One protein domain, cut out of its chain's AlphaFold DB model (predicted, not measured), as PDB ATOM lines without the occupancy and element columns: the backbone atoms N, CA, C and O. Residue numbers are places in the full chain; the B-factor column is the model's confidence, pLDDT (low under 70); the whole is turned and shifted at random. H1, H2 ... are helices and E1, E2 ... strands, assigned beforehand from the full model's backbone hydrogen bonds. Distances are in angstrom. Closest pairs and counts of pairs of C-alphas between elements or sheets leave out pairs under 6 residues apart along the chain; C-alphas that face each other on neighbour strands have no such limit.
ATOM      1  N   GLY A  19     164.039 202.070 115.172       88.19
ATOM      2  CA  GLY A  19     165.089 203.019 115.538       88.19
ATOM      3  C   GLY A  19     166.390 202.296 115.871       88.19
ATOM      4  O   GLY A  19     166.389 201.333 116.639       88.19
ATOM      5  N   PHE A  20     167.501 202.763 115.303       91.88
ATOM      6  CA  PHE A  20     168.835 202.224 115.566       91.88
ATOM      7  C   PHE A  20     169.736 203.312 116.144       91.88
ATOM      8  O   PHE A  20     170.019 204.299 115.470       91.88
ATOM      9  N   GLY A  21     170.230 203.097 117.362       90.19
ATOM     10  CA  GLY A  21     171.290 203.907 117.954       90.19
ATOM     11  C   GLY A  21     172.641 203.201 117.811       90.19
ATOM     12  O   GLY A  21     172.794 202.052 118.231       90.19
ATOM     13  N   LEU A  22     173.626 203.872 117.213       91.31
ATOM     14  CA  LEU A  22     174.949 203.302 116.897       91.31
ATOM     15  C   LEU A  22     176.104 204.025 117.612       91.31
ATOM     16  O   LEU A  22     177.270 203.799 117.306       91.31
ATOM     17  N   ASP A  23     175.776 204.896 118.561       90.81
ATOM     18  CA  ASP A  23     176.688 205.779 119.292       90.81
ATOM     19  C   ASP A  23     177.103 205.234 120.674       90.81
ATOM     20  O   ASP A  23     177.850 205.891 121.398       90.81
ATOM     21  N   SER A  24     176.658 204.025 121.045       88.06
ATOM     22  CA  SER A  24     177.013 203.431 122.339       88.06
ATOM     23  C   SER A  24     178.521 203.187 122.453       88.06
ATOM     24  O   SER A  24     179.129 202.536 121.601       88.06
ATOM     25  N   GLN A  25     179.114 203.674 123.543       87.75
ATOM     26  CA  GLN A  25     180.510 203.411 123.920       87.75
ATOM     27  C   GLN A  25     180.618 202.485 125.138       87.75
ATOM     28  O   GLN A  25     181.718 202.124 125.557       87.75
ATOM     29  N   ASP A  26     179.476 202.115 125.717       85.12
ATOM     30  CA  ASP A  26     179.372 201.200 126.841       85.12
ATOM     31  C   ASP A  26     178.982 199.790 126.372       85.12
ATOM     32  O   ASP A  26     178.529 199.575 125.248       85.12
ATOM     33  N   ASN A  27     179.202 198.804 127.240       83.44
ATOM     34  CA  ASN A  27     178.896 197.404 126.950       83.44
ATOM     35  C   ASN A  27     177.420 197.052 127.233       83.44
ATOM     36  O   ASN A  27     177.090 195.871 127.359       83.44
ATOM     37  N   GLU A  28     176.540 198.048 127.381       89.81
ATOM     38  CA  GLU A  28     175.128 197.813 127.661       89.81
ATOM     39  C   GLU A  28     174.368 197.574 126.356       89.81
ATOM     40  O   GLU A  28     174.460 198.330 125.384       89.81
ATOM     41  N   GLN A  29     173.555 196.524 126.352       85.75
ATOM     42  CA  GLN A  29     172.617 196.270 125.270       85.75
ATOM     43  C   GLN A  29     171.280 196.919 125.607       85.75
ATOM     44  O   GLN A  29     170.624 196.540 126.575       85.75
ATOM     45  N   ARG A  30     170.868 197.887 124.788       90.50
ATOM     46  CA  ARG A  30     169.573 198.558 124.924       90.50
ATOM     47  C   ARG A  30     168.626 198.055 123.846       90.50
ATOM     48  O   ARG A  30     168.942 198.118 122.659       90.50
ATOM     49  N   LEU A  31     167.483 197.527 124.265       94.12
ATOM     50  CA  LEU A  31     166.444 197.004 123.389       94.12
ATOM     51  C   LEU A  31     165.087 197.385 123.974       94.12
ATOM     52  O   LEU A  31     164.758 196.954 125.078       94.12
ATOM     53  N   SER A  32     164.308 198.155 123.220       92.00
ATOM     54  CA  SER A  32     162.935 198.515 123.577       92.00
ATOM     55  C   SER A  32     161.989 198.093 122.460       92.00
ATOM     56  O   SER A  32     162.280 198.285 121.281       92.00
ATOM     57  N   THR A  33     160.857 197.497 122.819       91.19
ATOM     58  CA  THR A  33     159.843 197.028 121.866       91.19
ATOM     59  C   THR A  33     158.476 197.542 122.278       91.19
ATOM     60  O   THR A  33     158.123 197.432 123.451       91.19
ATOM     61  N   GLY A  34     157.705 198.031 121.315       83.50
ATOM     62  CA  GLY A  34     156.330 198.489 121.493       83.50
ATOM     63  C   GLY A  34     155.391 197.818 120.499       83.50
ATOM     64  O   GLY A  34     155.809 196.993 119.683       83.50
ATOM     65  N   GLU A  35     154.112 198.182 120.541       81.19
ATOM     66  CA  GLU A  35     153.120 197.670 119.584       81.19
ATOM     67  C   GLU A  35     153.448 198.110 118.153       81.19
ATOM     68  O   GLU A  35     153.244 197.354 117.198       81.19
ATOM     69  N   THR A  36     154.038 199.301 118.037       80.81
ATOM     70  CA  THR A  36     154.344 199.960 116.768       80.81
ATOM     71  C   THR A  36     155.835 200.295 116.628       80.81
ATOM     72  O   THR A  36     156.233 200.988 115.692       80.81
ATOM     73  N   CYS A  37     156.703 199.811 117.527       89.56
ATOM     74  CA  CYS A  37     158.126 200.157 117.501       89.56
ATOM     75  C   CYS A  37     159.093 199.017 117.853       89.56
ATOM     76  O   CYS A  37     158.773 198.081 118.590       89.56
ATOM     77  N   LEU A  38     160.323 199.158 117.359       92.38
ATOM     78  CA  LEU A  38     161.501 198.401 117.775       92.38
ATOM     79  C   LEU A  38     162.700 199.357 117.841       92.38
ATOM     80  O   LEU A  38     163.130 199.874 116.815       92.38
ATOM     81  N   LEU A  39     163.255 199.580 119.026       92.44
ATOM     82  CA  LEU A  39     164.441 200.409 119.240       92.44
ATOM     83  C   LEU A  39     165.616 199.538 119.664       92.44
ATOM     84  O   LEU A  39     165.521 198.790 120.639       92.44
ATOM     85  N   VAL A  40     166.733 199.657 118.956       94.56
ATOM     86  CA  VAL A  40     167.928 198.835 119.164       94.56
ATOM     87  C   VAL A  40     169.145 199.737 119.334       94.56
ATOM     88  O   VAL A  40     169.470 200.526 118.452       94.56
ATOM     89  N   GLY A  41     169.857 199.584 120.449       92.12
ATOM     90  CA  GLY A  41     171.124 200.267 120.709       92.12
ATOM     91  C   GLY A  41     170.985 201.740 121.105       92.12
ATOM     92  O   GLY A  41     169.934 202.180 121.568       92.12
ATOM     93  N   GLY A  42     172.083 202.476 120.937       91.44
ATOM     94  CA  GLY A  42     172.275 203.862 121.368       91.44
ATOM     95  C   GLY A  42     172.991 203.973 122.709       91.44
ATOM     96  O   GLY A  42     172.959 203.040 123.525       91.44
ATOM     97  N   SER A  43     173.636 205.115 122.950       94.75
ATOM     98  CA  SER A  43     174.003 205.511 124.313       94.75
ATOM     99  C   SER A  43     172.752 205.613 125.194       94.75
ATOM    100  O   SER A  43     171.616 205.590 124.712       94.75
ATOM    101  N   ALA A  44     172.935 205.723 126.511       93.56
ATOM    102  CA  ALA A  44     171.810 205.920 127.427       93.56
ATOM    103  C   ALA A  44     170.961 207.153 127.068       93.56
ATOM    104  O   ALA A  44     169.739 207.094 127.173       93.56
ATOM    105  N   GLU A  45     171.609 208.230 126.623       94.50
ATOM    106  CA  GLU A  45     170.960 209.475 126.206       94.50
ATOM    107  C   GLU A  45     170.191 209.277 124.897       94.50
ATOM    108  O   GLU A  45     168.972 209.422 124.878       94.50
ATOM    109  N   THR A  46     170.857 208.806 123.838       93.81
ATOM    110  CA  THR A  46     170.212 208.600 122.532       93.81
ATOM    111  C   THR A  46     169.086 207.569 122.592       93.81
ATOM    112  O   THR A  46     168.045 207.739 121.959       93.81
ATOM    113  N   HIS A  47     169.236 206.500 123.379       93.69
ATOM    114  CA  HIS A  47     168.157 205.531 123.558       93.69
ATOM    115  C   HIS A  47     166.940 206.146 124.263       93.69
ATOM    116  O   HIS A  47     165.804 205.830 123.905       93.69
ATOM    117  N   ALA A  48     167.162 207.024 125.245       94.12
ATOM    118  CA  ALA A  48     166.087 207.717 125.943       94.12
ATOM    119  C   ALA A  48     165.355 208.708 125.021       94.12
ATOM    120  O   ALA A  48     164.126 208.724 125.021       94.12
ATOM    121  N   GLU A  49     166.079 209.457 124.187       93.31
ATOM    122  CA  GLU A  49     165.491 210.365 123.190       93.31
ATOM    123  C   GLU A  49     164.657 209.612 122.140       93.31
ATOM    124  O   GLU A  49     163.534 210.014 121.812       93.31
ATOM    125  N   MET A  50     165.164 208.474 121.644       93.25
ATOM    126  CA  MET A  50     164.401 207.608 120.739       93.25
ATOM    127  C   MET A  50     163.119 207.103 121.406       93.25
ATOM    128  O   MET A  50     162.053 207.120 120.787       93.25
ATOM    129  N   LEU A  51     163.201 206.667 122.666       93.88
ATOM    130  CA  LEU A  51     162.039 206.186 123.407       93.88
ATOM    131  C   LEU A  51     161.003 207.296 123.611       93.88
ATOM    132  O   LEU A  51     159.818 207.075 123.375       93.88
ATOM    133  N   GLU A  52     161.441 208.490 124.003       94.94
ATOM    134  CA  GLU A  52     160.564 209.649 124.159       94.94
ATOM    135  C   GLU A  52     159.837 209.984 122.851       94.94
ATOM    136  O   GLU A  52     158.623 210.201 122.852       94.94
ATOM    137  N   THR A  53     160.555 209.960 121.727       92.81
ATOM    138  CA  THR A  53     159.975 210.211 120.403       92.81
ATOM    139  C   THR A  53     158.874 209.204 120.074       92.81
ATOM    140  O   THR A  53     157.793 209.597 119.627       92.81
ATOM    141  N   ILE A  54     159.103 207.913 120.344       93.12
ATOM    142  CA  ILE A  54     158.080 206.879 120.142       93.12
ATOM    143  C   ILE A  54     156.871 207.108 121.050       93.12
ATOM    144  O   ILE A  54     155.744 207.053 120.569       93.12
ATOM    145  N   LEU A  55     157.078 207.406 122.334       93.56
ATOM    146  CA  LEU A  55     155.974 207.627 123.272       93.56
ATOM    147  C   LEU A  55     155.103 208.822 122.860       93.56
ATOM    148  O   LEU A  55     153.874 208.765 122.966       93.56
ATOM    149  N   ARG A  56     155.716 209.900 122.355       94.31
ATOM    150  CA  ARG A  56     154.989 211.062 121.822       94.31
ATOM    151  C   ARG A  56     154.198 210.705 120.564       94.31
ATOM    152  O   ARG A  56     153.049 211.122 120.438       94.31
ATOM    153  N   LEU A  57     154.785 209.919 119.662       92.06
ATOM    154  CA  LEU A  57     154.093 209.428 118.473       92.06
ATOM    155  C   LEU A  57     152.886 208.559 118.844       92.06
ATOM    156  O   LEU A  57     151.790 208.822 118.363       92.06
ATOM    157  N   GLU A  58     153.068 207.552 119.701       91.31
ATOM    158  CA  GLU A  58     151.983 206.661 120.135       91.31
ATOM    159  C   GLU A  58     150.861 207.445 120.827       91.31
ATOM    160  O   GLU A  58     149.689 207.208 120.552       91.31
ATOM    161  N   SER A  59     151.206 208.454 121.632       93.81
ATOM    162  CA  SER A  59     150.218 209.349 122.251       93.81
ATOM    163  C   SER A  59     149.407 210.142 121.218       93.81
ATOM    164  O   SER A  59     148.207 210.348 121.387       93.81
ATOM    165  N   GLU A  60     150.040 210.604 120.137       93.88
ATOM    166  CA  GLU A  60     149.348 211.316 119.059       93.88
ATOM    167  C   GLU A  60     148.481 210.391 118.200       93.88
ATOM    168  O   GLU A  60     147.379 210.786 117.814       93.88
ATOM    169  N   LEU A  61     148.935 209.162 117.950       91.06
ATOM    170  CA  LEU A  61     148.154 208.121 117.280       91.06
ATOM    171  C   LEU A  61     146.904 207.753 118.090       91.06
ATOM    172  O   LEU A  61     145.801 207.758 117.542       91.06
ATOM    173  N   ASP A  62     147.054 207.543 119.400       91.25
ATOM    174  CA  ASP A  62     145.941 207.280 120.318       91.25
ATOM    175  C   ASP A  62     144.951 208.455 120.347       91.25
ATOM    176  O   ASP A  62     143.742 208.270 120.194       91.25
ATOM    177  N   ARG A  63     145.458 209.697 120.405       92.06
ATOM    178  CA  ARG A  63     144.630 210.912 120.343       92.06
ATOM    179  C   ARG A  63     143.815 211.011 119.048       92.06
ATOM    180  O   ARG A  63     142.730 211.595 119.052       92.06
ATOM    181  N   LEU A  64     144.348 210.507 117.937       90.06
ATOM    182  CA  LEU A  64     143.670 210.462 116.638       90.06
ATOM    183  C   LEU A  64     142.788 209.213 116.471       90.06
ATOM    184  O   LEU A  64     141.950 209.187 115.569       90.06
ATOM    185  N   GLY A  65     142.941 208.207 117.336       89.94
ATOM    186  CA  GLY A  65     142.273 206.913 117.224       89.94
ATOM    187  C   GLY A  65     142.699 206.133 115.977       89.94
ATOM    188  O   GLY A  65     141.875 205.423 115.400       89.94
ATOM    189  N   GLN A  66     143.945 206.314 115.527       87.88
ATOM    190  CA  GLN A  66     144.493 205.690 114.321       87.88
ATOM    191  C   GLN A  66     145.650 204.754 114.677       87.88
ATOM    192  O   GLN A  66     146.519 205.108 115.467       87.88
ATOM    193  N   ASP A  67     145.706 203.594 114.026       87.44
ATOM    194  CA  ASP A  67     146.914 202.771 114.012       87.44
ATOM    195  C   ASP A  67     147.927 203.384 113.030       87.44
ATOM    196  O   ASP A  67     147.538 203.922 111.991       87.44
TER     197      ASP A  67
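AT A GLANCE: This is residues 19 to 67 of the 123 residues of an uncharacterized protein of Singulisphaera acidiphila (strain ATCC BAA-1392 / DSM 18658 / VKM B-2454 / MOB10) (UniProt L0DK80). One long helix, H1, runs along one face of a small sheet of three short strands, leaving the sheet's other face bare, and its last part, residues 59 to 64, sticks out past the sheet. Two of the strands, E2 and E3, form a hairpin, and E1 is at the side of E3. The printed part has 49 residues, with three named strands and one named helix in the order E1, E2, E3, H1; the sheet, in the order E1, E3, E2, is mixed, and the class is mixed, helices and strands. The whole is a rod, only just loose and close to compact, with a radius of gyration of the C-alphas of 12.0 A and spans of 39 by 15 by 11 A.

IN THESE COORDINATES: E1 is residues 19 to 21, 6.7 A long, beginning at C-alpha 19 at (165.089, 203.019, 115.538). E2 is residues 31 to 33, 6.8 A long. E3, residues 37 to 41, is 13.4 A long. H1, residues 44 to 64, measures 30.5 A from C-alpha 44 at (171.810, 205.920, 127.427) to C-alpha 64 at (143.670, 210.462, 116.638).

HOW THE PARTS SIT: E3 is the inner strand. E1 is parallel to it at 10 degrees, with N 19 and O 38 2.9 A apart, within hydrogen-bond range. E2 and E3, a hairpin, are antiparallel at 179 degrees, with N 39 and O 32 2.8 A apart, also within range. H1 is on the sheet at a height over the sheet of 9.8 A, in two layers, a helix on one face of a sheet. It lies over E1 and E3 and runs along the strands, at 4 degrees to E3 on the local plane. The closest C-alphas of H1 and E3 are those of His 47 and Gly 41, 6.7 A apart. In H1 every O i to N i+4 pair is within hydrogen-bond range.

THE WHOLE: The C-alphas farthest apart, those of Asn 27 and Gly 65, are separated by 39.1 A. Residues 59 to 65, of which 59 to 64 belong to H1, stand free. The printed part has no cut and no long link. Its mean pLDDT is 90.9, and no printed residue is under 70.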